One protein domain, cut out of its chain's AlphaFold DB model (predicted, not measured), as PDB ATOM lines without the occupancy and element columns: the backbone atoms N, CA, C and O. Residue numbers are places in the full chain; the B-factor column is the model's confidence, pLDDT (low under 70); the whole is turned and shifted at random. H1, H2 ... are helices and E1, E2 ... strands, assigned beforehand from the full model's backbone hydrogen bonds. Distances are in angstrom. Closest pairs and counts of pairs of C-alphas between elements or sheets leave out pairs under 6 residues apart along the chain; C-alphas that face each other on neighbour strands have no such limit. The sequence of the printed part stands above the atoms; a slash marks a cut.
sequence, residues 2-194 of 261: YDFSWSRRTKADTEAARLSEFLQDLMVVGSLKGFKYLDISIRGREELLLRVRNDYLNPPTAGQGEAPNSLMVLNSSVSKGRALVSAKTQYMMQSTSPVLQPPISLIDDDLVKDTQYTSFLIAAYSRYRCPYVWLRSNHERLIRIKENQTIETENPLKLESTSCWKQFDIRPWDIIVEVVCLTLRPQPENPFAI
ATOM      1  N   TYR A   2     -37.482  -9.330  16.007       49.22
ATOM      2  CA  TYR A   2     -37.561 -10.484  15.117       49.22
ATOM      3  C   TYR A   2     -39.032 -10.863  14.951       49.22
ATOM      4  O   TYR A   2     -39.715 -11.037  15.957       49.22
ATOM      5  N   ASP A   3     -39.537 -10.953  13.722       45.06
ATOM      6  CA  ASP A   3     -40.905 -11.427  13.506       45.06
ATOM      7  C   ASP A   3     -40.890 -12.957  13.492       45.06
ATOM      8  O   ASP A   3     -40.898 -13.619  12.455       45.06
ATOM      9  N   PHE A   4     -40.706 -13.530  14.680       57.94
ATOM     10  CA  PHE A   4     -40.820 -14.962  14.877       57.94
ATOM     11  C   PHE A   4     -42.304 -15.312  14.990       57.94
ATOM     12  O   PHE A   4     -42.910 -15.206  16.060       57.94
ATOM     13  N   SER A   5     -42.903 -15.763  13.890       60.31
ATOM     14  CA  SER A   5     -44.267 -16.296  13.861       60.31
ATOM     15  C   SER A   5     -44.321 -17.702  14.473       60.31
ATOM     16  O   SER A   5     -44.616 -18.691  13.800       60.31
ATOM     17  N   TRP A   6     -43.985 -17.831  15.757       73.94
ATOM     18  CA  TRP A   6     -44.010 -19.127  16.426       73.94
ATOM     19  C   TRP A   6     -45.440 -19.587  16.703       73.94
ATOM     20  O   TRP A   6     -46.260 -18.871  17.285       73.94
ATOM     21  N   SER A   7     -45.719 -20.844  16.368       71.06
ATOM     22  CA  SER A   7     -46.976 -21.490  16.727       71.06
ATOM     23  C   SER A   7     -47.118 -21.583  18.248       71.06
ATOM     24  O   SER A   7     -46.214 -22.039  18.959       71.06
ATOM     25  N   ARG A   8     -48.277 -21.158  18.769       69.94
ATOM     26  CA  ARG A   8     -48.602 -21.327  20.191       69.94
ATOM     27  C   ARG A   8     -48.731 -22.806  20.533       69.94
ATOM     28  O   ARG A   8     -49.274 -23.597  19.765       69.94
ATOM     29  N   ARG A   9     -48.301 -23.148  21.745       67.25
ATOM     30  CA  ARG A   9     -48.411 -24.496  22.300       67.25
ATOM     31  C   ARG A   9     -49.865 -24.989  22.350       67.25
ATOM     32  O   ARG A   9     -50.752 -24.278  22.828       67.25
ATOM     33  N   THR A  10     -50.078 -26.253  21.986       63.09
ATOM     34  CA  THR A  10     -51.315 -26.977  22.310       63.09
ATOM     35  C   THR A  10     -51.203 -27.612  23.706       63.09
ATOM     36  O   THR A  10     -50.128 -28.011  24.151       63.09
ATOM     37  N   LYS A  11     -52.311 -27.685  24.455       55.62
ATOM     38  CA  LYS A  11     -52.324 -28.181  25.850       55.62
ATOM     39  C   LYS A  11     -51.949 -29.668  26.002       55.62
ATOM     40  O   LYS A  11     -51.764 -30.102  27.135       55.62
ATOM     41  N   ALA A  12     -51.871 -30.428  24.909       55.50
ATOM     42  CA  ALA A  12     -51.771 -31.886  24.926       55.50
ATOM     43  C   ALA A  12     -50.343 -32.423  25.140       55.50
ATOM     44  O   ALA A  12     -50.186 -33.517  25.681       55.50
ATOM     45  N   ASP A  13     -49.303 -31.662  24.786       64.56
ATOM     46  CA  ASP A  13     -47.941 -32.203  24.780       64.56
ATOM     47  C   ASP A  13     -47.275 -32.135  26.157       64.56
ATOM     48  O   ASP A  13     -47.137 -31.064  26.766       64.56
ATOM     49  N   THR A  14     -46.815 -33.288  26.645       81.50
ATOM     50  CA  THR A  14     -45.963 -33.363  27.837       81.50
ATOM     51  C   THR A  14     -44.600 -32.719  27.557       81.50
ATOM     52  O   THR A  14     -44.104 -32.742  26.431       81.50
ATOM     53  N   GLU A  15     -43.948 -32.160  28.584       82.62
ATOM     54  CA  GLU A  15     -42.611 -31.557  28.418       82.62
ATOM     55  C   GLU A  15     -41.576 -32.565  27.890       82.62
ATOM     56  O   GLU A  15     -40.680 -32.183  27.141       82.62
ATOM     57  N   ALA A  16     -41.726 -33.845  28.248       85.69
ATOM     58  CA  ALA A  16     -40.863 -34.930  27.791       85.69
ATOM     59  C   ALA A  16     -41.065 -35.252  26.303       85.69
ATOM     60  O   ALA A  16     -40.080 -35.378  25.580       85.69
ATOM     61  N   ALA A  17     -42.316 -35.332  25.832       88.44
ATOM     62  CA  ALA A  17     -42.610 -35.554  24.415       88.44
ATOM     63  C   ALA A  17     -42.049 -34.419  23.549       88.44
ATOM     64  O   ALA A  17     -41.364 -34.673  22.563       88.44
ATOM     65  N   ARG A  18     -42.234 -33.167  23.986       89.44
ATOM     66  CA  ARG A  18     -41.687 -31.997  23.291       89.44
ATOM     67  C   ARG A  18     -40.162 -32.003  23.245       89.44
ATOM     68  O   ARG A  18     -39.576 -31.702  22.210       89.44
ATOM     69  N   LEU A  19     -39.506 -32.321  24.362       91.94
ATOM     70  CA  LEU A  19     -38.049 -32.427  24.381       91.94
ATOM     71  C   LEU A  19     -37.571 -33.534  23.435       91.94
ATOM     72  O   LEU A  19     -36.618 -33.323  22.696       91.94
ATOM     73  N   SER A  20     -38.251 -34.682  23.420       93.06
ATOM     74  CA  SER A  20     -37.938 -35.785  22.507       93.06
ATOM     75  C   SER A  20     -38.059 -35.365  21.044       93.06
ATOM     76  O   SER A  20     -37.192 -35.695  20.240       93.06
ATOM     77  N   GLU A  21     -39.107 -34.620  20.698       93.50
ATOM     78  CA  GLU A  21     -39.307 -34.106  19.343       93.50
ATOM     79  C   GLU A  21     -38.212 -33.103  18.953       93.50
ATOM     80  O   GLU A  21     -37.630 -33.191  17.874       93.50
ATOM     81  N   PHE A  22     -37.860 -32.197  19.870       95.06
ATOM     82  CA  PHE A  22     -36.759 -31.259  19.679       95.06
ATOM     83  C   PHE A  22     -35.421 -31.976  19.474       95.06
ATOM     84  O   PHE A  22     -34.661 -31.599  18.589       95.06
ATOM     85  N   LEU A  23     -35.135 -33.020  20.257       95.50
ATOM     86  CA  LEU A  23     -33.921 -33.829  20.120       95.50
ATOM     87  C   LEU A  23     -33.883 -34.574  18.782       95.50
ATOM     88  O   LEU A  23     -32.837 -34.628  18.138       95.50
ATOM     89  N   GLN A  24     -35.020 -35.094  18.316       94.88
ATOM     90  CA  GLN A  24     -35.117 -35.704  16.991       94.88
ATOM     91  C   GLN A  24     -34.823 -34.683  15.884       94.88
ATOM     92  O   GLN A  24     -34.042 -34.962  14.975       94.88
ATOM     93  N   ASP A  25     -35.394 -33.484  15.981       95.31
ATOM     94  CA  ASP A  25     -35.127 -32.399  15.037       95.31
ATOM     95  C   ASP A  25     -33.676 -31.903  15.109       95.31
ATOM     96  O   ASP A  25     -33.095 -31.550  14.081       95.31
ATOM     97  N   LEU A  26     -33.072 -31.926  16.300       95.38
ATOM     98  CA  LEU A  26     -31.679 -31.548  16.528       95.38
ATOM     99  C   LEU A  26     -30.739 -32.522  15.812       95.38
ATOM    100  O   LEU A  26     -29.785 -32.092  15.164       95.38
ATOM    101  N   MET A  27     -31.054 -33.817  15.838       94.62
ATOM    102  CA  MET A  27     -30.323 -34.833  15.079       94.62
ATOM    103  C   MET A  27     -30.490 -34.658  13.566       94.62
ATOM    104  O   MET A  27     -29.518 -34.807  12.826       94.62
ATOM    105  N   VAL A  28     -31.693 -34.304  13.094       94.38
ATOM    106  CA  VAL A  28     -31.928 -34.036  11.666       94.38
ATOM    107  C   VAL A  28     -31.055 -32.877  11.197       94.38
ATOM    108  O   VAL A  28     -30.247 -33.069  10.291       94.38
ATOM    109  N   VAL A  29     -31.156 -31.704  11.829       95.38
ATOM    110  CA  VAL A  29     -30.388 -30.521  11.404       95.38
ATOM    111  C   VAL A  29     -28.882 -30.717  11.599       95.38
ATOM    112  O   VAL A  29     -28.087 -30.267  10.779       95.38
ATOM    113  N   GLY A  30     -28.480 -31.453  12.636       95.00
ATOM    114  CA  GLY A  30     -27.080 -31.743  12.929       95.00
ATOM    115  C   GLY A  30     -26.376 -32.644  11.919       95.00
ATOM    116  O   GLY A  30     -25.145 -32.656  11.865       95.00
ATOM    117  N   SER A  31     -27.143 -33.383  11.117       93.56
ATOM    118  CA  SER A  31     -26.617 -34.221  10.034       93.56
ATOM    119  C   SER A  31     -26.408 -33.459   8.720       93.56
ATOM    120  O   SER A  31     -25.750 -33.968   7.809       93.56
ATOM    121  N   LEU A  32     -26.947 -32.243   8.608       96.12
ATOM    122  CA  LEU A  32     -26.913 -31.458   7.379       96.12
ATOM    123  C   LEU A  32     -25.575 -30.738   7.210       96.12
ATOM    124  O   LEU A  32     -24.930 -30.324   8.174       96.12
ATOM    125  N   LYS A  33     -25.171 -30.573   5.950       94.94
ATOM    126  CA  LYS A  33     -23.944 -29.892   5.519       94.94
ATOM    127  C   LYS A  33     -24.218 -29.087   4.252       94.94
ATOM    128  O   LYS A  33     -25.179 -29.385   3.546       94.94
ATOM    129  N   GLY A  34     -23.354 -28.116   3.961       94.38
ATOM    130  CA  GLY A  34     -23.475 -27.267   2.771       94.38
ATOM    131  C   GLY A  34     -24.252 -25.973   3.008       94.38
ATOM    132  O   GLY A  34     -24.869 -25.455   2.083       94.38
ATOM    133  N   PHE A  35     -24.257 -25.451   4.236       95.69
ATOM    134  CA  PHE A  35     -24.759 -24.102   4.492       95.69
ATOM    135  C   PHE A  35     -23.653 -23.075   4.228       95.69
ATOM    136  O   PHE A  35     -22.481 -23.309   4.513       95.69
ATOM    137  N   LYS A  36     -24.030 -21.906   3.711       93.50
ATOM    138  CA  LYS A  36     -23.098 -20.836   3.341       93.50
ATOM    139  C   LYS A  36     -22.459 -20.155   4.549       93.50
ATOM    140  O   LYS A  36     -21.276 -19.818   4.520       93.50
ATOM    141  N   TYR A  37     -23.252 -19.904   5.588       93.06
ATOM    142  CA  TYR A  37     -22.858 -19.054   6.718       93.06
ATOM    143  C   TYR A  37     -22.439 -19.823   7.965       93.06
ATOM    144  O   TYR A  37     -21.851 -19.246   8.881       93.06
ATOM    145  N   LEU A  38     -22.785 -21.101   8.034       95.06
ATOM    146  CA  LEU A  38     -22.684 -21.878   9.252       95.06
ATOM    147  C   LEU A  38     -22.280 -23.315   8.957       95.06
ATOM    148  O   LEU A  38     -22.524 -23.837   7.878       95.06
ATOM    149  N   ASP A  39     -21.703 -23.950   9.958       94.44
ATOM    150  CA  ASP A  39     -21.408 -25.365   9.994       94.44
ATOM    151  C   ASP A  39     -22.059 -25.965  11.231       94.44
ATOM    152  O   ASP A  39     -21.992 -25.408  12.328       94.44
ATOM    153  N   ILE A  40     -22.689 -27.120  11.056       94.88
ATOM    154  CA  ILE A  40     -23.391 -27.811  12.134       94.88
ATOM    155  C   ILE A  40     -22.804 -29.206  12.277       94.88
ATOM    156  O   ILE A  40     -22.591 -29.897  11.280       94.88
ATOM    157  N   SER A  41     -22.525 -29.644  13.498       93.69
ATOM    158  CA  SER A  41     -22.162 -31.031  13.781       93.69
ATOM    159  C   SER A  41     -22.807 -31.527  15.067       93.69
ATOM    160  O   SER A  41     -22.997 -30.789  16.030       93.69
ATOM    161  N   ILE A  42     -23.149 -32.811  15.088       92.56
ATOM    162  CA  ILE A  42     -23.649 -33.475  16.292       92.56
ATOM    163  C   ILE A  42     -22.458 -33.764  17.207       92.56
ATOM    164  O   ILE A  42     -21.472 -34.358  16.770       92.56
ATOM    165  N   ARG A  43     -22.555 -33.357  18.477       89.12
ATOM    166  CA  ARG A  43     -21.565 -33.678  19.522       89.12
ATOM    167  C   ARG A  43     -21.992 -34.877  20.361       89.12
ATOM    168  O   ARG A  43     -21.152 -35.667  20.779       89.12
ATOM    169  N   GLY A  44     -23.296 -35.037  20.566       88.50
ATOM    170  CA  GLY A  44     -23.878 -36.115  21.351       88.50
ATOM    171  C   GLY A  44     -25.378 -36.230  21.108       88.50
ATOM    172  O   GLY A  44     -25.951 -35.489  20.316       88.50
ATOM    173  N   ARG A  45     -26.041 -37.150  21.817       89.62
ATOM    174  CA  ARG A  45     -27.493 -37.383  21.657       89.62
ATOM    175  C   ARG A  45     -28.353 -36.170  22.021       89.62
ATOM    176  O   ARG A  45     -29.486 -36.080  21.566       89.62
ATOM    177  N   GLU A  46     -27.822 -35.280  22.853       93.38
ATOM    178  CA  GLU A  46     -28.509 -34.085  23.350       93.38
ATOM    179  C   GLU A  46     -27.758 -32.791  23.003       93.38
ATOM    180  O   GLU A  46     -28.119 -31.731  23.511       93.38
ATOM    181  N   GLU A  47     -26.720 -32.868  22.159       93.75
ATOM    182  CA  GLU A  47     -25.755 -31.788  21.938       93.75
ATOM    183  C   GLU A  47     -25.449 -31.565  20.454       93.75
ATOM    184  O   GLU A  47     -25.077 -32.486  19.719       93.75
ATOM    185  N   LEU A  48     -25.512 -30.299  20.051       95.25
ATOM    186  CA  LEU A  48     -25.200 -29.809  18.719       95.25
ATOM    187  C   LEU A  48     -24.143 -28.709  18.805       95.25
ATOM    188  O   LEU A  48     -24.304 -27.739  19.545       95.25
ATOM    189  N   LEU A  49     -23.083 -28.830  18.016       94.56
ATOM    190  CA  LEU A  49     -22.117 -27.766  17.809       94.56
ATOM    191  C   LEU A  49     -22.523 -26.959  16.571       94.56
ATOM    192  O   LEU A  49     -22.572 -27.488  15.460       94.56
ATOM    193  N   LEU A  50     -22.804 -25.676  16.773       95.25
ATOM    194  CA  LEU A  50     -23.062 -24.695  15.726       95.25
ATOM    195  C   LEU A  50     -21.834 -23.799  15.577       95.25
ATOM    196  O   LEU A  50     -21.366 -23.213  16.548       95.25
ATOM    197  N   ARG A  51     -21.328 -23.652  14.361       93.25
ATOM    198  CA  ARG A  51     -20.170 -22.821  14.037       93.25
ATOM    199  C   ARG A  51     -20.597 -21.784  13.015       93.25
ATOM    200  O   ARG A  51     -21.064 -22.148  11.948       93.25
ATOM    201  N   VAL A  52     -20.458 -20.502  13.318       92.25
ATOM    202  CA  VAL A  52     -20.813 -19.408  12.403       92.25
ATOM    203  C   VAL A  52     -19.537 -18.852  11.782       92.25
ATOM    204  O   VAL A  52     -18.585 -18.564  12.505       92.25
ATOM    205  N   ARG A  53     -19.502 -18.719  10.452       89.62
ATOM    206  CA  ARG A  53     -18.326 -18.251   9.706       89.62
ATOM    207  C   ARG A  53     -18.034 -16.783   9.985       89.62
ATOM    208  O   ARG A  53     -18.890 -15.920   9.798       89.62
ATOM    209  N   ASN A  54     -16.790 -16.509  10.347       83.38
ATOM    210  CA  ASN A  54     -16.307 -15.175  10.666       83.38
ATOM    211  C   ASN A  54     -16.020 -14.327   9.423       83.38
ATOM    212  O   ASN A  54     -15.991 -13.112   9.547       83.38
ATOM    213  N   ASP A  55     -15.871 -14.923   8.235       75.31
ATOM    214  CA  ASP A  55     -15.667 -14.188   6.970       75.31
ATOM    215  C   ASP A  55     -16.816 -13.201   6.670       75.31
ATOM    216  O   ASP A  55     -16.644 -12.218   5.954       75.31
ATOM    217  N   TYR A  56     -17.994 -13.464   7.244       66.81
ATOM    218  CA  TYR A  56     -19.203 -12.646   7.131       66.81
ATOM    219  C   TYR A  56     -19.468 -11.792   8.385       66.81
ATOM    220  O   TYR A  56     -20.503 -11.135   8.498       66.81
ATOM    221  N   LEU A  57     -18.545 -11.814   9.348       63.56
ATOM    222  CA  LEU A  57     -18.466 -10.859  10.446       63.56
ATOM    223  C   LEU A  57     -17.537  -9.751   9.976       63.56
ATOM    224  O   LEU A  57     -16.396 -10.062   9.669       63.56
ATOM    225  N   ASN A  58     -18.025  -8.507   9.906       54.94
ATOM    226  CA  ASN A  58     -17.282  -7.282   9.563       54.94
ATOM    227  C   ASN A  58     -15.764  -7.466   9.314       54.94
ATOM    228  O   ASN A  58     -15.051  -7.842  10.258       54.94
ATOM    229  N   PRO A  59     -15.209  -7.081   8.144       42.44
ATOM    230  CA  PRO A  59     -13.771  -6.855   8.072       42.44
ATOM    231  C   PRO A  59     -13.387  -5.850   9.173       42.44
ATOM    232  O   PRO A  59     -14.179  -4.948   9.465       42.44
ATOM    233  N   PRO A  60     -12.219  -5.988   9.823       42.72
ATOM    234  CA  PRO A  60     -11.746  -4.978  10.753       42.72
ATOM    235  C   PRO A  60     -11.528  -3.688   9.960       42.72
ATOM    236  O   PRO A  60     -10.486  -3.495   9.337       42.72
ATOM    237  N   THR A  61     -12.529  -2.811   9.928       40.25
ATOM    238  CA  THR A  61     -12.371  -1.470   9.382       40.25
ATOM    239  C   THR A  61     -11.391  -0.763  10.304       40.25
ATOM    240  O   THR A  61     -11.712  -0.427  11.446       40.25
ATOM    241  N   ALA A  62     -10.158  -0.608   9.830       36.88
ATOM    242  CA  ALA A  62      -9.142   0.187  10.487       36.88
ATOM    243  C   ALA A  62      -9.719   1.586  10.768       36.88
ATOM    244  O   ALA A  62      -9.995   2.339   9.838       36.88
ATOM    245  N   GLY A  63      -9.918   1.927  12.045       39.94
ATOM    246  CA  GLY A  63      -9.961   3.329  12.465       39.94
ATOM    247  C   GLY A  63     -11.182   3.863  13.215       39.94
ATOM    248  O   GLY A  63     -11.108   5.019  13.616       39.94
ATOM    249  N   GLN A  64     -12.262   3.119  13.485       35.66
ATOM    250  CA  GLN A  64     -13.355   3.659  14.322       35.66
ATOM    251  C   GLN A  64     -13.859   2.649  15.357       35.66
ATOM    252  O   GLN A  64     -14.538   1.671  15.055       35.66
ATOM    253  N   GLY A  65     -13.476   2.905  16.610       38.81
ATOM    254  CA  GLY A  65     -13.778   2.115  17.800       38.81
ATOM    255  C   GLY A  65     -15.223   2.234  18.280       38.81
ATOM    256  O   GLY A  65     -15.468   2.629  19.416       38.81
ATOM    257  N   GLU A  66     -16.180   1.810  17.461       38.03
ATOM    258  CA  GLU A  66     -17.563   1.623  17.892       38.03
ATOM    259  C   GLU A  66     -18.051   0.222  17.510       38.03
ATOM    260  O   GLU A  66     -18.677   0.009  16.480       38.03
ATOM    261  N   ALA A  67     -17.793  -0.773  18.366       42.97
ATOM    262  CA  ALA A  67     -18.559  -2.017  18.301       42.97
ATOM    263  C   ALA A  67     -20.069  -1.697  18.419       42.97
ATOM    264  O   ALA A  67     -20.481  -1.086  19.413       42.97
ATOM    265  N   PRO A  68     -20.891  -2.090  17.440       44.09
ATOM    266  CA  PRO A  68     -22.269  -1.641  17.342       44.09
ATOM    267  C   PRO A  68     -23.171  -2.276  18.413       44.09
ATOM    268  O   PRO A  68     -22.989  -3.418  18.840       44.09
ATOM    269  N   ASN A  69     -24.186  -1.512  18.817       43.16
ATOM    270  CA  ASN A  69     -25.077  -1.677  19.976       43.16
ATOM    271  C   ASN A  69     -25.777  -3.044  20.175       43.16
ATOM    272  O   ASN A  69     -26.381  -3.257  21.221       43.16
ATOM    273  N   SER A  70     -25.709  -3.997  19.240       43.34
ATOM    274  CA  SER A  70     -26.405  -5.292  19.371       43.34
ATOM    275  C   SER A  70     -25.612  -6.359  20.133       43.34
ATOM    276  O   SER A  70     -26.218  -7.206  20.782       43.34
ATOM    277  N   LEU A  71     -24.274  -6.280  20.149       45.28
ATOM    278  CA  LEU A  71     -23.436  -7.074  21.068       45.28
ATOM    279  C   LEU A  71     -23.580  -6.593  22.523       45.28
ATOM    280  O   LEU A  71     -23.237  -7.296  23.473       45.28
ATOM    281  N   MET A  72     -24.162  -5.404  22.721       40.34
ATOM    282  CA  MET A  72     -24.514  -4.893  24.040       40.34
ATOM    283  C   MET A  72     -25.653  -5.693  24.693       40.34
ATOM    284  O   MET A  72     -25.760  -5.672  25.915       40.34
ATOM    285  N   VAL A  73     -26.466  -6.438  23.929       40.62
ATOM    286  CA  VAL A  73     -27.523  -7.303  24.487       40.62
ATOM    287  C   VAL A  73     -26.905  -8.492  25.220       40.62
ATOM    288  O   VAL A  73     -27.225  -8.690  26.391       40.62
ATOM    289  N   LEU A  74     -25.927  -9.171  24.601       43.69
ATOM    290  CA  LEU A  74     -25.107 -10.195  25.265       43.69
ATOM    291  C   LEU A  74     -24.359  -9.606  26.475       43.69
ATOM    292  O   LEU A  74     -24.297 -10.226  27.537       43.69
ATOM    293  N   ASN A  75     -23.874  -8.365  26.355       37.69
ATOM    294  CA  ASN A  75     -23.161  -7.666  27.425       37.69
ATOM    295  C   ASN A  75     -24.070  -7.246  28.604       37.69
ATOM    296  O   ASN A  75     -23.656  -7.296  29.760       37.69
ATOM    297  N   SER A  76     -25.329  -6.867  28.357       36.12
ATOM    298  CA  SER A  76     -26.276  -6.419  29.393       36.12
ATOM    299  C   SER A  76     -26.731  -7.548  30.323       36.12
ATOM    300  O   SER A  76     -27.055  -7.299  31.486       36.12
ATOM    301  N   SER A  77     -26.693  -8.788  29.828       38.94
ATOM    302  CA  SER A  77     -26.904 -10.008  30.605       38.94
ATOM    303  C   SER A  77     -25.667 -10.477  31.368       38.94
ATOM    304  O   SER A  77     -25.821 -11.283  32.269       38.94
ATOM    305  N   VAL A  78     -24.467  -9.987  31.057       40.19
ATOM    306  CA  VAL A  78     -23.225 -10.352  31.770       40.19
ATOM    307  C   VAL A  78     -22.818  -9.256  32.768       40.19
ATOM    308  O   VAL A  78     -22.322  -9.532  33.853       40.19
ATOM    309  N   SER A  79     -23.120  -7.991  32.463       35.72
ATOM    310  CA  SER A  79     -22.600  -6.812  33.174       35.72
ATOM    311  C   SER A  79     -23.322  -6.419  34.471       35.72
ATOM    312  O   SER A  79     -22.945  -5.431  35.104       35.72
ATOM    313  N   LYS A  80     -24.373  -7.124  34.893       36.44
ATOM    314  CA  LYS A  80     -25.023  -6.858  36.184       36.44
ATOM    315  C   LYS A  80     -25.008  -8.140  36.990       36.44
ATOM    316  O   LYS A  80     -25.765  -9.049  36.678       36.44
ATOM    317  N   GLY A  81     -24.206  -8.170  38.057       37.34
ATOM    318  CA  GLY A  81     -24.178  -9.207  39.098       37.34
ATOM    319  C   GLY A  81     -25.487  -9.328  39.894       37.34
ATOM    320  O   GLY A  81     -25.485  -9.411  41.116       37.34
ATOM    321  N   ARG A  82     -26.633  -9.304  39.212       33.56
ATOM    322  CA  ARG A  82     -27.941  -9.687  39.725       33.56
ATOM    323  C   ARG A  82     -28.286 -11.002  39.045       33.56
ATOM    324  O   ARG A  82     -28.648 -11.003  37.874       33.56
ATOM    325  N   ALA A  83     -28.122 -12.085  39.804       38.16
ATOM    326  CA  ALA A  83     -28.813 -13.365  39.668       38.16
ATOM    327  C   ALA A  83     -29.510 -13.572  38.311       38.16
ATOM    328  O   ALA A  83     -30.635 -13.121  38.092       38.16
ATOM    329  N   LEU A  84     -28.841 -14.279  37.400       46.38
ATOM    330  CA  LEU A  84     -29.252 -14.454  36.003       46.38
ATOM    331  C   LEU A  84     -30.438 -15.403  35.796       46.38
ATOM    332  O   LEU A  84     -30.673 -15.871  34.686       46.38
ATOM    333  N   VAL A  85     -31.212 -15.645  36.846       39.03
ATOM    334  CA  VAL A  85     -32.100 -16.783  36.998       39.03
ATOM    335  C   VAL A  85     -33.347 -16.305  37.762       39.03
ATOM    336  O   VAL A  85     -33.220 -15.633  38.782       39.03
ATOM    337  N   SER A  86     -34.561 -16.623  37.289       42.59
ATOM    338  CA  SER A  86     -35.803 -16.397  38.061       42.59
ATOM    339  C   SER A  86     -35.673 -17.049  39.440       42.59
ATOM    340  O   SER A  86     -35.160 -18.159  39.506       42.59
ATOM    341  N   ALA A  87     -36.174 -16.439  40.521       44.41
ATOM    342  CA  ALA A  87     -36.099 -17.008  41.877       44.41
ATOM    343  C   ALA A  87     -36.553 -18.483  41.940       44.41
ATOM    344  O   ALA A  87     -36.003 -19.282  42.689       44.41
ATOM    345  N   LYS A  88     -37.502 -18.877  41.080       40.84
ATOM    346  CA  LYS A  88     -37.975 -20.262  40.950       40.84
ATOM    347  C   LYS A  88     -36.963 -21.180  40.256       40.84
ATOM    348  O   LYS A  88     -36.781 -22.321  40.666       40.84
ATOM    349  N   THR A  89     -36.280 -20.675  39.232       44.66
ATOM    350  CA  THR A  89     -35.168 -21.371  38.581       44.66
ATOM    351  C   THR A  89     -33.939 -21.403  39.505       44.66
ATOM    352  O   THR A  89     -33.256 -22.417  39.536       44.66
ATOM    353  N   GLN A  90     -33.711 -20.385  40.348       43.59
ATOM    354  CA  GLN A  90     -32.663 -20.396  41.377       43.59
ATOM    355  C   GLN A  90     -32.950 -21.460  42.426       43.59
ATOM    356  O   GLN A  90     -32.046 -22.191  42.798       43.59
ATOM    357  N   TYR A  91     -34.208 -21.606  42.842       43.38
ATOM    358  CA  TYR A  91     -34.609 -22.646  43.785       43.38
ATOM    359  C   TYR A  91     -34.407 -24.053  43.207       43.38
ATOM    360  O   TYR A  91     -33.874 -24.926  43.884       43.38
ATOM    361  N   MET A  92     -34.757 -24.260  41.931       46.12
ATOM    362  CA  MET A  92     -34.488 -25.529  41.240       46.12
ATOM    363  C   MET A  92     -32.988 -25.785  41.018       46.12
ATOM    364  O   MET A  92     -32.580 -26.943  40.978       46.12
ATOM    365  N   MET A  93     -32.173 -24.732  40.901       40.69
ATOM    366  CA  MET A  93     -30.710 -24.816  40.791       40.69
ATOM    367  C   MET A  93     -30.006 -24.994  42.151       40.69
ATOM    368  O   MET A  93     -28.933 -25.582  42.197       40.69
ATOM    369  N   GLN A  94     -30.588 -24.515  43.256       42.41
ATOM    370  CA  GLN A  94     -29.995 -24.559  44.602       42.41
ATOM    371  C   GLN A  94     -30.334 -25.835  45.378       42.41
ATOM    372  O   GLN A  94     -29.589 -26.210  46.278       42.41
ATOM    373  N   SER A  95     -31.428 -26.530  45.046       39.28
ATOM    374  CA  SER A  95     -31.848 -27.706  45.819       39.28
ATOM    375  C   SER A  95     -30.962 -28.947  45.644       39.28
ATOM    376  O   SER A  95     -31.157 -29.909  46.374       39.28
ATOM    377  N   THR A  96     -29.992 -28.957  44.722       39.66
ATOM    378  CA  THR A  96     -28.941 -29.991  44.633       39.66
ATOM    379  C   THR A  96     -27.732 -29.469  43.840       39.66
ATOM    380  O   THR A  96     -27.726 -29.511  42.612       39.66
ATOM    381  N   SER A  97     -26.675 -29.013  44.520       34.19
ATOM    382  CA  SER A  97     -25.322 -28.987  43.927       34.19
ATOM    383  C   SER A  97     -24.972 -30.409  43.443       34.19
ATOM    384  O   SER A  97     -25.294 -31.362  44.155       34.19
ATOM    385  N   PRO A  98     -24.369 -30.603  42.255       40.41
ATOM    386  CA  PRO A  98     -23.246 -29.824  41.755       40.41
ATOM    387  C   PRO A  98     -23.596 -28.964  40.536       40.41
ATOM    388  O   PRO A  98     -24.553 -29.227  39.812       40.41
ATOM    389  N   VAL A  99     -22.784 -27.919  40.386       40.94
ATOM    390  CA  VAL A  99     -22.615 -26.981  39.273       40.94
ATOM    391  C   VAL A  99     -23.240 -27.454  37.952       40.94
ATOM    392  O   VAL A  99     -23.001 -28.576  37.510       40.94
ATOM    393  N   LEU A 100     -23.990 -26.566  37.287       47.16
ATOM    394  CA  LEU A 100     -24.360 -26.677  35.867       47.16
ATOM    395  C   LEU A 100     -23.103 -26.547  34.990       47.16
ATOM    396  O   LEU A 100     -23.025 -25.668  34.139       47.16
ATOM    397  N   GLN A 101     -22.092 -27.376  35.233       42.44
ATOM    398  CA  GLN A 101     -20.973 -27.501  34.324       42.44
ATOM    399  C   GLN A 101     -21.525 -28.178  33.068       42.44
ATOM    400  O   GLN A 101     -22.081 -29.279  33.178       42.44
ATOM    401  N   PRO A 102     -21.424 -27.568  31.874       44.97
ATOM    402  CA  PRO A 102     -21.373 -28.387  30.678       44.97
ATOM    403  C   PRO A 102     -20.301 -29.471  30.898       44.97
ATOM    404  O   PRO A 102     -19.294 -29.197  31.557       44.97
ATOM    405  N   PRO A 103     -20.491 -30.708  30.414       44.47
ATOM    406  CA  PRO A 103     -19.427 -31.699  30.476       44.47
ATOM    407  C   PRO A 103     -18.171 -31.086  29.844       44.47
ATOM    408  O   PRO A 103     -18.187 -30.710  28.668       44.47
ATOM    409  N   ILE A 104     -17.121 -30.923  30.663       43.47
ATOM    410  CA  ILE A 104     -15.843 -30.321  30.274       43.47
ATOM    411  C   ILE A 104     -15.341 -31.106  29.072       43.47
ATOM    412  O   ILE A 104     -14.925 -32.262  29.172       43.47
ATOM    413  N   SER A 105     -15.458 -30.489  27.908       47.84
ATOM    414  CA  SER A 105     -15.099 -31.104  26.653       47.84
ATOM    415  C   SER A 105     -13.660 -30.721  26.363       47.84
ATOM    416  O   SER A 105     -13.410 -29.621  25.893       47.84
ATOM    417  N   LEU A 106     -12.717 -31.637  26.584       44.16
ATOM    418  CA  LEU A 106     -11.295 -31.506  26.203       44.16
ATOM    419  C   LEU A 106     -11.059 -31.102  24.722       44.16
ATOM    420  O   LEU A 106      -9.935 -30.819  24.334       44.16
ATOM    421  N   ILE A 107     -12.110 -31.081  23.896       51.91
ATOM    422  CA  ILE A 107     -12.124 -30.693  22.475       51.91
ATOM    423  C   ILE A 107     -12.267 -29.168  22.281       51.91
ATOM    424  O   ILE A 107     -12.063 -28.665  21.178       51.91
ATOM    425  N   ASP A 108     -12.614 -28.404  23.318       62.91
ATOM    426  CA  ASP A 108     -12.892 -26.972  23.162       62.91
ATOM    427  C   ASP A 108     -11.616 -26.147  22.889       62.91
ATOM    428  O   ASP A 108     -11.693 -25.132  22.195       62.91
ATOM    429  N   ASP A 109     -10.430 -26.631  23.285       62.31
ATOM    430  CA  ASP A 109      -9.139 -26.001  22.954       62.31
ATOM    431  C   ASP A 109      -8.904 -25.893  21.440       62.31
ATOM    432  O   ASP A 109      -8.338 -24.908  20.959       62.31
ATOM    433  N   ASP A 110      -9.359 -26.877  20.662       65.94
ATOM    434  CA  ASP A 110      -9.240 -26.838  19.202       65.94
ATOM    435  C   ASP A 110     -10.281 -25.905  18.567       65.94
ATOM    436  O   ASP A 110     -10.026 -25.323  17.512       65.94
ATOM    437  N   LEU A 111     -11.423 -25.686  19.233       70.56
ATOM    438  CA  LEU A 111     -12.428 -24.710  18.798       70.56
ATOM    439  C   LEU A 111     -11.958 -23.268  19.006       70.56
ATOM    440  O   LEU A 111     -12.320 -22.397  18.216       70.56
ATOM    441  N   VAL A 112     -11.167 -23.014  20.052       66.12
ATOM    442  CA  VAL A 112     -10.593 -21.690  20.347       66.12
ATOM    443  C   VAL A 112      -9.502 -21.313  19.342       66.12
ATOM    444  O   VAL A 112      -9.364 -20.141  19.001       66.12
ATOM    445  N   LYS A 113      -8.751 -22.291  18.820       68.25
ATOM    446  CA  LYS A 113      -7.710 -22.049  17.804       68.25
ATOM    447  C   LYS A 113      -8.285 -21.656  16.441       68.25
ATOM    448  O   LYS A 113      -7.591 -21.010  15.655       68.25
ATOM    449  N   ASP A 114      -9.525 -22.041  16.143       75.25
ATOM    450  CA  ASP A 114     -10.145 -21.735  14.858       75.25
ATOM    451  C   ASP A 114     -10.719 -20.310  14.825       75.25
ATOM    452  O   ASP A 114     -11.852 -20.028  15.223       75.25
ATOM    453  N   THR A 115      -9.913 -19.399  14.287       78.06
ATOM    454  CA  THR A 115     -10.267 -17.985  14.112       78.06
ATOM    455  C   THR A 115     -11.241 -17.737  12.956       78.06
ATOM    456  O   THR A 115     -11.759 -16.624  12.837       78.06
ATOM    457  N   GLN A 116     -11.530 -18.741  12.118       83.88
ATOM    458  CA  GLN A 116     -12.468 -18.620  10.998       83.88
ATOM    459  C   GLN A 116     -13.921 -18.826  11.430       83.88
ATOM    460  O   GLN A 116     -14.828 -18.431  10.699       83.88
ATOM    461  N   TYR A 117     -14.168 -19.405  12.610       86.38
ATOM    462  CA  TYR A 117     -15.517 -19.722  13.075       86.38
ATOM    463  C   TYR A 117     -15.745 -19.344  14.530       86.38
ATOM    464  O   TYR A 117     -14.954 -19.668  15.410       86.38
ATOM    465  N   THR A 118     -16.906 -18.765  14.816       87.94
ATOM    466  CA  THR A 118     -17.412 -18.625  16.183       87.94
ATOM    467  C   THR A 118     -18.292 -19.820  16.530       87.94
ATOM    468  O   THR A 118     -19.284 -20.085  15.852       87.94
ATOM    469  N   SER A 119     -17.922 -20.550  17.580       90.38
ATOM    470  CA  SER A 119     -18.557 -21.809  17.969       90.38
ATOM    471  C   SER A 119     -19.538 -21.628  19.127       90.38
ATOM    472  O   SER A 119     -19.243 -20.951  20.111       90.38
ATOM    473  N   PHE A 120     -20.684 -22.296  19.033       91.25
ATOM    474  CA  PHE A 120     -21.765 -22.324  20.008       91.25
ATOM    475  C   PHE A 120     -22.178 -23.774  20.272       91.25
ATOM    476  O   PHE A 120     -22.369 -24.548  19.335       91.25
ATOM    477  N   LEU A 121     -22.360 -24.144  21.537       92.44
ATOM    478  CA  LEU A 121     -22.944 -25.428  21.914       92.44
ATOM    479  C   LEU A 121     -24.432 -25.233  22.186       92.44
ATOM    480  O   LEU A 121     -24.784 -24.502  23.104       92.44
ATOM    481  N   ILE A 122     -25.293 -25.909  21.437       94.75
ATOM    482  CA  ILE A 122     -26.725 -26.010  21.721       94.75
ATOM    483  C   ILE A 122     -26.951 -27.365  22.386       94.75
ATOM    484  O   ILE A 122     -26.658 -28.395  21.781       94.75
ATOM    485  N   ALA A 123     -27.472 -27.386  23.610       92.69
ATOM    486  CA  ALA A 123     -27.778 -28.636  24.297       92.69
ATOM    487  C   ALA A 123     -29.168 -28.628  24.925       92.69
ATOM    488  O   ALA A 123     -29.616 -27.619  25.466       92.69
ATOM    489  N   ALA A 124     -29.840 -29.773  24.876       92.94
ATOM    490  CA  ALA A 124     -31.197 -29.955  25.380       92.94
ATOM    491  C   ALA A 124     -31.266 -31.153  26.334       92.94
ATOM    492  O   ALA A 124     -32.012 -32.104  26.117       92.94
ATOM    493  N   TYR A 125     -30.463 -31.099  27.399       89.25
ATOM    494  CA  TYR A 125     -30.374 -32.183  28.373       89.25
ATOM    495  C   TYR A 125     -31.713 -32.454  29.066       89.25
ATOM    496  O   TYR A 125     -32.365 -31.553  29.614       89.25
ATOM    497  N   SER A 126     -32.071 -33.731  29.141       85.62
ATOM    498  CA  SER A 126     -33.241 -34.259  29.854       85.62
ATOM    499  C   SER A 126     -33.390 -33.737  31.288       85.62
ATOM    500  O   SER A 126     -34.507 -33.419  31.707       85.62
ATOM    501  N   ARG A 127     -32.278 -33.553  32.020       84.38
ATOM    502  CA  ARG A 127     -32.271 -32.980  33.383       84.38
ATOM    503  C   ARG A 127     -32.894 -31.582  33.439       84.38
ATOM    504  O   ARG A 127     -33.523 -31.245  34.440       84.38
ATOM    505  N   TYR A 128     -32.744 -30.781  32.383       84.50
ATOM    506  CA  TYR A 128     -33.225 -29.398  32.349       84.50
ATOM    507  C   TYR A 128     -34.564 -29.218  31.639       84.50
ATOM    508  O   TYR A 128     -35.220 -28.194  31.833       84.50
ATOM    509  N   ARG A 129     -34.979 -30.197  30.825       85.06
ATOM    510  CA  ARG A 129     -36.250 -30.187  30.075       85.06
ATOM    511  C   ARG A 129     -36.426 -28.991  29.129       85.06
ATOM    512  O   ARG A 129     -37.554 -28.633  28.772       85.06
ATOM    513  N   CYS A 130     -35.331 -28.347  28.739       88.50
ATOM    514  CA  CYS A 130     -35.309 -27.221  27.813       88.50
ATOM    515  C   CYS A 130     -33.925 -27.061  27.168       88.50
ATOM    516  O   CYS A 130     -32.934 -27.518  27.746       88.50
ATOM    517  N   PRO A 131     -33.861 -26.437  25.980       93.75
ATOM    518  CA  PRO A 131     -32.605 -26.149  25.315       93.75
ATOM    519  C   PRO A 131     -31.897 -24.940  25.935       93.75
ATOM    520  O   PRO A 131     -32.525 -23.944  26.296       93.75
ATOM    521  N   TYR A 132     -30.574 -25.018  25.977       91.25
ATOM    522  CA  TYR A 132     -29.662 -23.940  26.331       91.25
ATOM    523  C   TYR A 132     -28.561 -23.826  25.283       91.25
ATOM    524  O   TYR A 132     -28.254 -24.788  24.577       91.25
ATOM    525  N   VAL A 133     -27.971 -22.637  25.190       90.31
ATOM    526  CA  VAL A 133     -26.893 -22.346  24.245       90.31
ATOM    527  C   VAL A 133     -25.720 -21.757  24.999       90.31
ATOM    528  O   VAL A 133     -25.921 -20.848  25.790       90.31
ATOM    529  N   TRP A 134     -24.506 -22.225  24.741       88.19
ATOM    530  CA  TRP A 134     -23.274 -21.673  25.299       88.19
ATOM    531  C   TRP A 134     -22.369 -21.187  24.180       88.19
ATOM    532  O   TRP A 134     -22.271 -21.833  23.139       88.19
ATOM    533  N   LEU A 135     -21.673 -20.079  24.406       85.19
ATOM    534  CA  LEU A 135     -20.590 -19.647  23.530       85.19
ATOM    535  C   LEU A 135     -19.328 -20.456  23.869       85.19
ATOM    536  O   LEU A 135     -18.998 -20.610  25.041       85.19
ATOM    537  N   ARG A 136     -18.634 -20.987  22.855       83.81
ATOM    538  CA  ARG A 136     -17.455 -21.861  23.023       83.81
ATOM    539  C   ARG A 136     -16.153 -21.288  22.468       83.81
ATOM    540  O   ARG A 136     -15.096 -21.671  22.942       83.81
ATOM    541  N   SER A 137     -16.206 -20.354  21.518       79.88
ATOM    542  CA  SER A 137     -15.002 -19.675  21.008       79.88
ATOM    543  C   SER A 137     -15.236 -18.188  20.719       79.88
ATOM    544  O   SER A 137     -16.370 -17.709  20.800       79.88
ATOM    545  N   ASN A 138     -14.154 -17.453  20.420       69.69
ATOM    546  CA  ASN A 138     -14.137 -16.049  19.977       69.69
ATOM    547  C   ASN A 138     -14.939 -15.080  20.862       69.69
ATOM    548  O   ASN A 138     -15.709 -14.241  20.379       69.69
ATOM    549  N   HIS A 139     -14.792 -15.211  22.180       68.19
ATOM    550  CA  HIS A 139     -15.571 -14.437  23.145       68.19
ATOM    551  C   HIS A 139     -15.252 -12.945  23.068       68.19
ATOM    552  O   HIS A 139     -16.153 -12.118  23.135       68.19
ATOM    553  N   GLU A 140     -13.989 -12.603  22.843       60.44
ATOM    554  CA  GLU A 140     -13.478 -11.245  22.676       60.44
ATOM    555  C   GLU A 140     -14.047 -10.520  21.447       60.44
ATOM    556  O   GLU A 140     -14.145  -9.293  21.443       60.44
ATOM    557  N   ARG A 141     -14.477 -11.261  20.415       60.84
ATOM    558  CA  ARG A 141     -15.082 -10.680  19.204       60.84
ATOM    559  C   ARG A 141     -16.552 -10.317  19.398       60.84
ATOM    560  O   ARG A 141     -17.046  -9.402  18.742       60.84
ATOM    561  N   LEU A 142     -17.249 -11.027  20.284       60.34
ATOM    562  CA  LEU A 142     -18.681 -10.842  20.543       60.34
ATOM    563  C   LEU A 142     -18.964 -10.108  21.863       60.34
ATOM    564  O   LEU A 142     -20.025  -9.510  22.029       60.34
ATOM    565  N   ILE A 143     -18.024 -10.109  22.803       59.47
ATOM    566  CA  ILE A 143     -18.166  -9.516  24.131       59.47
ATOM    567  C   ILE A 143     -17.049  -8.484  24.295       59.47
ATOM    568  O   ILE A 143     -15.872  -8.829  24.347       59.47
ATOM    569  N   ARG A 144     -17.406  -7.194  24.400       50.25
ATOM    570  CA  ARG A 144     -16.436  -6.156  24.790       50.25
ATOM    571  C   ARG A 144     -16.021  -6.396  26.243       50.25
ATOM    572  O   ARG A 144     -16.748  -6.006  27.159       50.25
ATOM    573  N   ILE A 145     -14.864  -7.014  26.443       49.00
ATOM    574  CA  ILE A 145     -14.247  -7.193  27.757       49.00
ATOM    575  C   ILE A 145     -13.836  -5.806  28.275       49.00
ATOM    576  O   ILE A 145     -13.025  -5.122  27.654       49.00
ATOM    577  N   LYS A 146     -14.408  -5.358  29.398       47.03
ATOM    578  CA  LYS A 146     -13.767  -4.310  30.211       47.03
ATOM    579  C   LYS A 146     -12.613  -4.973  30.960       47.03
ATOM    580  O   LYS A 146     -12.813  -6.075  31.461       47.03
ATOM    581  N   GLU A 147     -11.470  -4.302  31.077       44.94
ATOM    582  CA  GLU A 147     -10.157  -4.822  31.532       44.94
ATOM    583  C   GLU A 147     -10.124  -5.597  32.878       44.94
ATOM    584  O   GLU A 147      -9.089  -6.145  33.225       44.94
ATOM    585  N   ASN A 148     -11.242  -5.728  33.604       42.09
ATOM    586  CA  ASN A 148     -11.359  -6.420  34.896       42.09
ATOM    587  C   ASN A 148     -12.469  -7.497  34.966       42.09
ATOM    588  O   ASN A 148     -12.871  -7.875  36.067       42.09
ATOM    589  N   GLN A 149     -13.022  -7.979  33.845       48.16
ATOM    590  CA  GLN A 149     -14.066  -9.021  33.857       48.16
ATOM    591  C   GLN A 149     -13.579 -10.332  33.232       48.16
ATOM    592  O   GLN A 149     -13.273 -10.389  32.044       48.16
ATOM    593  N   THR A 150     -13.557 -11.401  34.030       46.81
ATOM    594  CA  THR A 150     -13.419 -12.778  33.542       46.81
ATOM    595  C   THR A 150     -14.717 -13.190  32.852       46.81
ATOM    596  O   THR A 150     -15.791 -13.088  33.446       46.81
ATOM    597  N   ILE A 151     -14.640 -13.641  31.600       52.78
ATOM    598  CA  ILE A 151     -15.805 -14.161  30.880       52.78
ATOM    599  C   ILE A 151     -16.215 -15.486  31.532       52.78
ATOM    600  O   ILE A 151     -15.456 -16.449  31.503       52.78
ATOM    601  N   GLU A 152     -17.409 -15.542  32.125       55.28
ATOM    602  CA  GLU A 152     -17.991 -16.793  32.621       55.28
ATOM    603  C   GLU A 152     -18.487 -17.630  31.425       55.28
ATOM    604  O   GLU A 152     -19.658 -17.571  31.048       55.28
ATOM    605  N   THR A 153     -17.577 -18.404  30.824       58.12
ATOM    606  CA  THR A 153     -17.799 -19.350  29.702       58.12
ATOM    607  C   THR A 153     -18.842 -20.434  29.995       58.12
ATOM    608  O   THR A 153     -19.370 -21.090  29.094       58.12
ATOM    609  N   GLU A 154     -19.158 -20.611  31.275       62.31
ATOM    610  CA  GLU A 154     -20.040 -21.650  31.797       62.31
ATOM    611  C   GLU A 154     -21.523 -21.252  31.755       62.31
ATOM    612  O   GLU A 154     -22.406 -22.113  31.827       62.31
ATOM    613  N   ASN A 155     -21.826 -19.958  31.599       72.38
ATOM    614  CA  ASN A 155     -23.204 -19.483  31.607       72.38
ATOM    615  C   ASN A 155     -23.857 -19.595  30.225       72.38
ATOM    616  O   ASN A 155     -23.286 -19.145  29.227       72.38
ATOM    617  N   PRO A 156     -25.091 -20.122  30.145       82.12
ATOM    618  CA  PRO A 156     -25.817 -20.152  28.891       82.12
ATOM    619  C   PRO A 156     -26.247 -18.742  28.457       82.12
ATOM    620  O   PRO A 156     -26.603 -17.884  29.271       82.12
ATOM    621  N   LEU A 157     -26.269 -18.528  27.145       82.12
ATOM    622  CA  LEU A 157     -26.780 -17.337  26.488       82.12
ATOM    623  C   LEU A 157     -28.284 -17.186  26.739       82.12
ATOM    624  O   LEU A 157     -29.059 -18.145  26.672       82.12
ATOM    625  N   LYS A 158     -28.706 -15.945  26.986       82.75
ATOM    626  CA  LYS A 158     -30.121 -15.583  27.088       82.75
ATOM    627  C   LYS A 158     -30.655 -15.258  25.705       82.75
ATOM    628  O   LYS A 158     -30.499 -14.138  25.230       82.75
ATOM    629  N   LEU A 159     -31.264 -16.262  25.093       85.62
ATOM    630  CA  LEU A 159     -31.919 -16.156  23.800       85.62
ATOM    631  C   LEU A 159     -33.431 -15.991  23.997       85.62
ATOM    632  O   LEU A 159     -34.011 -16.491  24.970       85.62
ATOM    633  N   GLU A 160     -34.074 -15.275  23.085       86.69
ATOM    634  CA  GLU A 160     -35.524 -15.121  23.033       86.69
ATOM    635  C   GLU A 160     -36.183 -16.480  22.783       86.69
ATOM    636  O   GLU A 160     -37.091 -16.872  23.520       86.69
ATOM    637  N   SER A 161     -35.647 -17.257  21.840       88.50
ATOM    638  CA  SER A 161     -36.105 -18.612  21.512       88.50
ATOM    639  C   SER A 161     -36.085 -19.552  22.723       88.50
ATOM    640  O   SER A 161     -37.089 -20.200  23.027       88.50
ATOM    641  N   THR A 162     -34.988 -19.596  23.487       88.81
ATOM    642  CA  THR A 162     -34.890 -20.457  24.680       88.81
ATOM    643  C   THR A 162     -35.778 -19.957  25.822       88.81
ATOM    644  O   THR A 162     -36.392 -20.759  26.529       88.81
ATOM    645  N   SER A 163     -35.938 -18.637  25.966       88.56
ATOM    646  CA  SER A 163     -36.841 -18.026  26.953       88.56
ATOM    647  C   SER A 163     -38.317 -18.330  26.659       88.56
ATOM    648  O   SER A 163     -39.111 -18.560  27.578       88.56
ATOM    649  N   CYS A 164     -38.677 -18.395  25.378       88.25
ATOM    650  CA  CYS A 164     -40.028 -18.668  24.897       88.25
ATOM    651  C   CYS A 164     -40.380 -20.162  24.802       88.25
ATOM    652  O   CYS A 164     -41.546 -20.494  24.570       88.25
ATOM    653  N   TRP A 165     -39.438 -21.068  25.105       89.50
ATOM    654  CA  TRP A 165     -39.620 -22.529  25.095       89.50
ATOM    655  C   TRP A 165     -40.911 -23.007  25.769       89.50
ATOM    656  O   TRP A 165     -41.548 -23.950  25.315       89.50
ATOM    657  N   LYS A 166     -41.336 -22.393  26.881       86.69
ATOM    658  CA  LYS A 166     -42.547 -22.831  27.608       86.69
ATOM    659  C   LYS A 166     -43.862 -22.436  26.932       86.69
ATOM    660  O   LYS A 166     -44.883 -23.064  27.211       86.69
ATOM    661  N   GLN A 167     -43.836 -21.402  26.101       85.50
ATOM    662  CA  GLN A 167     -45.023 -20.753  25.544       85.50
ATOM    663  C   GLN A 167     -45.266 -21.159  24.084       85.50
ATOM    664  O   GLN A 167     -46.416 -21.264  23.655       85.50
ATOM    665  N   PHE A 168     -44.189 -21.446  23.357       88.38
ATOM    666  CA  PHE A 168     -44.207 -21.680  21.920       88.38
ATOM    667  C   PHE A 168     -43.598 -23.032  21.548       88.38
ATOM    668  O   PHE A 168     -42.865 -23.643  22.332       88.38
ATOM    669  N   ASP A 169     -43.924 -23.498  20.347       88.56
ATOM    670  CA  ASP A 169     -43.306 -24.671  19.730       88.56
ATOM    671  C   ASP A 169     -41.957 -24.299  19.094       88.56
ATOM    672  O   ASP A 169     -41.852 -24.087  17.888       88.56
ATOM    673  N   ILE A 170     -40.940 -24.165  19.946       91.75
ATOM    674  CA  ILE A 170     -39.577 -23.802  19.550       91.75
ATOM    675  C   ILE A 170     -38.835 -25.034  19.029       91.75
ATOM    676  O   ILE A 170     -38.808 -26.083  19.676       91.75
ATOM    677  N   ARG A 171     -38.172 -24.883  17.885       93.06
ATOM    678  CA  ARG A 171     -37.383 -25.912  17.208       93.06
ATOM    679  C   ARG A 171     -35.904 -25.544  17.152       93.06
ATOM    680  O   ARG A 171     -35.545 -24.383  17.350       93.06
ATOM    681  N   PRO A 172     -35.011 -26.511  16.872       95.06
ATOM    682  CA  PRO A 172     -33.574 -26.245  16.837       95.06
ATOM    683  C   PRO A 172     -33.189 -25.144  15.845       95.06
ATOM    684  O   PRO A 172     -32.341 -24.311  16.148       95.06
ATOM    685  N   TRP A 173     -33.840 -25.094  14.679       93.56
ATOM    686  CA  TRP A 173     -33.568 -24.059  13.682       93.56
ATOM    687  C   TRP A 173     -34.030 -22.660  14.104       93.56
ATOM    688  O   TRP A 173     -33.409 -21.703  13.661       93.56
ATOM    689  N   ASP A 174     -35.018 -22.509  14.997       92.94
ATOM    690  CA  ASP A 174     -35.371 -21.192  15.558       92.94
ATOM    691  C   ASP A 174     -34.209 -20.623  16.384       92.94
ATOM    692  O   ASP A 174     -33.845 -19.456  16.247       92.94
ATOM    693  N   ILE A 175     -33.576 -21.484  17.188       94.69
ATOM    694  CA  ILE A 175     -32.391 -21.135  17.981       94.69
ATOM    695  C   ILE A 175     -31.212 -20.809  17.056       94.69
ATOM    696  O   ILE A 175     -30.516 -19.819  17.267       94.69
ATOM    697  N   ILE A 176     -30.994 -21.618  16.011       95.06
ATOM    698  CA  ILE A 176     -29.911 -21.393  15.041       95.06
ATOM    699  C   ILE A 176     -30.104 -20.057  14.311       95.06
ATOM    700  O   ILE A 176     -29.146 -19.295  14.217       95.06
ATOM    701  N   VAL A 177     -31.318 -19.736  13.840       92.69
ATOM    702  CA  VAL A 177     -31.610 -18.440  13.201       92.69
ATOM    703  C   VAL A 177     -31.269 -17.291  14.130       92.69
ATOM    704  O   VAL A 177     -30.586 -16.360  13.707       92.69
ATOM    705  N   GLU A 178     -31.721 -17.349  15.383       90.69
ATOM    706  CA  GLU A 178     -31.440 -16.297  16.352       90.69
ATOM    707  C   GLU A 178     -29.928 -16.122  16.556       90.69
ATOM    708  O   GLU A 178     -29.424 -15.006  16.444       90.69
ATOM    709  N   VAL A 179     -29.186 -17.215  16.763       90.81
ATOM    710  CA  VAL A 179     -27.723 -17.171  16.927       90.81
ATOM    711  C   VAL A 179     -27.038 -16.585  15.689       90.81
ATOM    712  O   VAL A 179     -26.186 -15.705  15.820       90.81
ATOM    713  N   VAL A 180     -27.417 -17.018  14.487       90.44
ATOM    714  CA  VAL A 180     -26.837 -16.528  13.227       90.44
ATOM    715  C   VAL A 180     -27.121 -15.038  13.036       90.44
ATOM    716  O   VAL A 180     -26.205 -14.283  12.717       90.44
ATOM    717  N   CYS A 181     -28.351 -14.587  13.291       85.88
ATOM    718  CA  CYS A 181     -28.740 -13.180  13.152       85.88
ATOM    719  C   CYS A 181     -28.104 -12.277  14.221       85.88
ATOM    720  O   CYS A 181     -27.846 -11.101  13.962       85.88
ATOM    721  N   LEU A 182     -27.840 -12.811  15.418       82.56
ATOM    722  CA  LEU A 182     -27.097 -12.107  16.463       82.56
ATOM    723  C   LEU A 182     -25.608 -11.984  16.130       82.56
ATOM    724  O   LEU A 182     -24.974 -11.009  16.537       82.56
ATOM    725  N   THR A 183     -25.069 -12.960  15.400       82.25
ATOM    726  CA  THR A 183     -23.642 -13.049  15.090       82.25
ATOM    727  C   THR A 183     -23.306 -12.234  13.837       82.25
ATOM    728  O   THR A 183     -22.444 -11.366  13.903       82.25
ATOM    729  N   LEU A 184     -24.012 -12.428  12.718       82.75
ATOM    730  CA  LEU A 184     -23.663 -11.855  11.408       82.75
ATOM    731  C   LEU A 184     -24.114 -10.400  11.199       82.75
ATOM    732  O   LEU A 184     -25.199  -9.994  11.622       82.75
ATOM    733  N   ARG A 185     -23.284  -9.613  10.492       75.44
ATOM    734  CA  ARG A 185     -23.576  -8.225  10.093       75.44
ATOM    735  C   ARG A 185     -23.069  -7.936   8.667       75.44
ATOM    736  O   ARG A 185     -21.870  -8.075   8.443       75.44
ATOM    737  N   PRO A 186     -23.934  -7.479   7.735       80.81
ATOM    738  CA  PRO A 186     -25.387  -7.317   7.879       80.81
ATOM    739  C   PRO A 186     -26.094  -8.657   8.141       80.81
ATOM    740  O   PRO A 186     -25.525  -9.723   7.918       80.81
ATOM    741  N   GLN A 187     -27.320  -8.599   8.669       80.56
ATOM    742  CA  GLN A 187     -28.108  -9.813   8.887       80.56
ATOM    743  C   GLN A 187     -28.342 -10.498   7.531       80.56
ATOM    744  O   GLN A 187     -28.711  -9.808   6.577       80.56
ATOM    745  N   PRO A 188     -28.126 -11.819   7.421       87.31
ATOM    746  CA  PRO A 188     -28.368 -12.519   6.170       87.31
ATOM    747  C   PRO A 188     -29.861 -12.507   5.832       87.31
ATOM    748  O   PRO A 188     -30.703 -12.683   6.711       87.31
ATOM    749  N   GLU A 189     -30.176 -12.363   4.546       87.94
ATOM    750  CA  GLU A 189     -31.543 -12.504   4.027       87.94
ATOM    751  C   GLU A 189     -32.088 -13.922   4.255       87.94
ATOM    752  O   GLU A 189     -33.240 -14.095   4.628       87.94
ATOM    753  N   ASN A 190     -31.229 -14.936   4.112       91.25
ATOM    754  CA  ASN A 190     -31.526 -16.320   4.464       91.25
ATOM    755  C   ASN A 190     -30.424 -16.874   5.390       91.25
ATOM    756  O   ASN A 190     -29.328 -17.175   4.910       91.25
ATOM    757  N   PRO A 191     -30.675 -17.045   6.703       92.06
ATOM    758  CA  PRO A 191     -29.716 -17.639   7.642       92.06
ATOM    759  C   PRO A 191     -29.277 -19.062   7.268       92.06
ATOM    760  O   PRO A 191     -28.175 -19.476   7.623       92.06
ATOM    761  N   PHE A 192     -30.120 -19.787   6.528       93.94
ATOM    762  CA  PHE A 192     -29.872 -21.135   6.021       93.94
ATOM    763  C   PHE A 192     -29.550 -21.151   4.521       93.94
ATOM    764  O   PHE A 192     -29.791 -22.158   3.859       93.94
ATOM    765  N   ALA A 193     -29.007 -20.054   3.977       93.62
ATOM    766  CA  ALA A 193     -28.579 -20.014   2.581       93.62
ATOM    767  C   ALA A 193     -27.634 -21.179   2.262       93.62
ATOM    768  O   ALA A 193     -26.732 -21.497   3.046       93.62
ATOM    769  N   ILE A 194     -27.844 -21.794   1.103       95.25
ATOM    770  CA  ILE A 194     -27.132 -23.005   0.696       95.25
ATOM    771  C   ILE A 194     -25.867 -22.644  -0.095       95.25
ATOM    772  O   ILE A 194     -25.889 -21.789  -0.979       95.25
TER     773      ILE A 194
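This is residues 2 to 194 of the 261 residues of an uncharacterized protein of Dimargaris cristalligena (UniProt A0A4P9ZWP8). A twisted sheet of four strands, E1 to E4, has two helices packed over one face: H7 covers E2 and E3, and H1 reaches over E1 and E2 with its residues 23 to 30. Around this slab run long loops with short helices; H3 lies far out on one of them, and residues 59 to 66 of another stick out. The printed part has 193 residues, with seven named helices and four named strands in the order H1 E1 E2 H2 H3 H4 E3 E4 H5 H6 H7; the sheet's order is E1 - E2 - E3 - E4, all antiparallel. The class is mixed, helices and strands, though under half of the residues, 82 of 193, are in named elements. The whole is compact, with a radius of gyration of the C-alphas of 17.0 A, and spans 55 by 40 by 35 A.

In the sheet, E1 is residues 38 to 44, 18.7 A from first to last C-alpha, and begins with C-alpha 38 at (-22.684, -21.878, 9.252). E2 is residues 47 to 53, 19.7 A; E3 is residues 117 to 123, 18.9 A; E4 is residues 132 to 135, 10.4 A. H1, residues 15 to 30, is the longest helix at 21.9 A and begins with C-alpha 15 at (-42.611, -31.557, 28.418). H7, residues 172 to 183, is 16.6 A long and ends with C-alpha 183 at (-23.642, -13.049, 15.090). The shorter helices are H2, residues 71 to 76; H3, residues 87 to 94, 10.1 A; H4, residues 108 to 113; H5, residues 139 to 142; and H6, residues 160 to 164.

The sheet is twisted, its C-alphas lying up to 4.0 A off the best plane; E1 and E4 are its edge strands. E1 and E2 form a hairpin, with N 41 and O 49 at 2.9 A, within hydrogen-bond range. E2 and E3 are antiparallel at 158 degrees, with N 50 and O 120 at 2.8 A. E3 and E4 form the other hairpin, with N 121 and O 134 at 2.8 A. H1 and H7 are on the same face of this sheet, two layers with helices on one face. H7 has a height over the sheet of 8.6 A, lies over E2 and E3, and runs slantwise to the strands, at 34 degrees to E3 on the local plane. H1, at a height of 10.9 A, lies over E2 and only just over E1, where 3 of its C-alphas fall. H1 touches H7 with residues 22 to 29 alone, at a steep tilt of 62 degrees, the same way; their closest C-alphas, those of Leu 26 and Pro 172, are 5.6 A apart. H6 touches H7, the C-alphas of Ser 161 and Ile 175 being closest at 5.7 A. H4 only grazes the sheet with residues 108 to 112, and H5 only grazes it with residues 139 to 142. H2 is close to H5 but not clearly touching, with the C-alphas of Leu 71 and Leu 142 closest at 6.1 A. H3 touches no helix and is not on the sheet. Each O i to N i+4 pair is within hydrogen-bond range in H1, H2, H3, H4, H6 and H7; H5 is too short for such a pair.

The C-alphas farthest apart, those of Ala 12 and Gly 63, are 56.1 A apart. The printed part has no cut. The links E2 to H2, H3 to H4 and H5 to H6 are long. Residues 59 to 66 stand free, as do residues 86 to 91, of which 87 to 91 belong to H3. The mean pLDDT of the printed part is 71.3; 84 residues are under 70, among them residues 56 to 110 and 138 to 154.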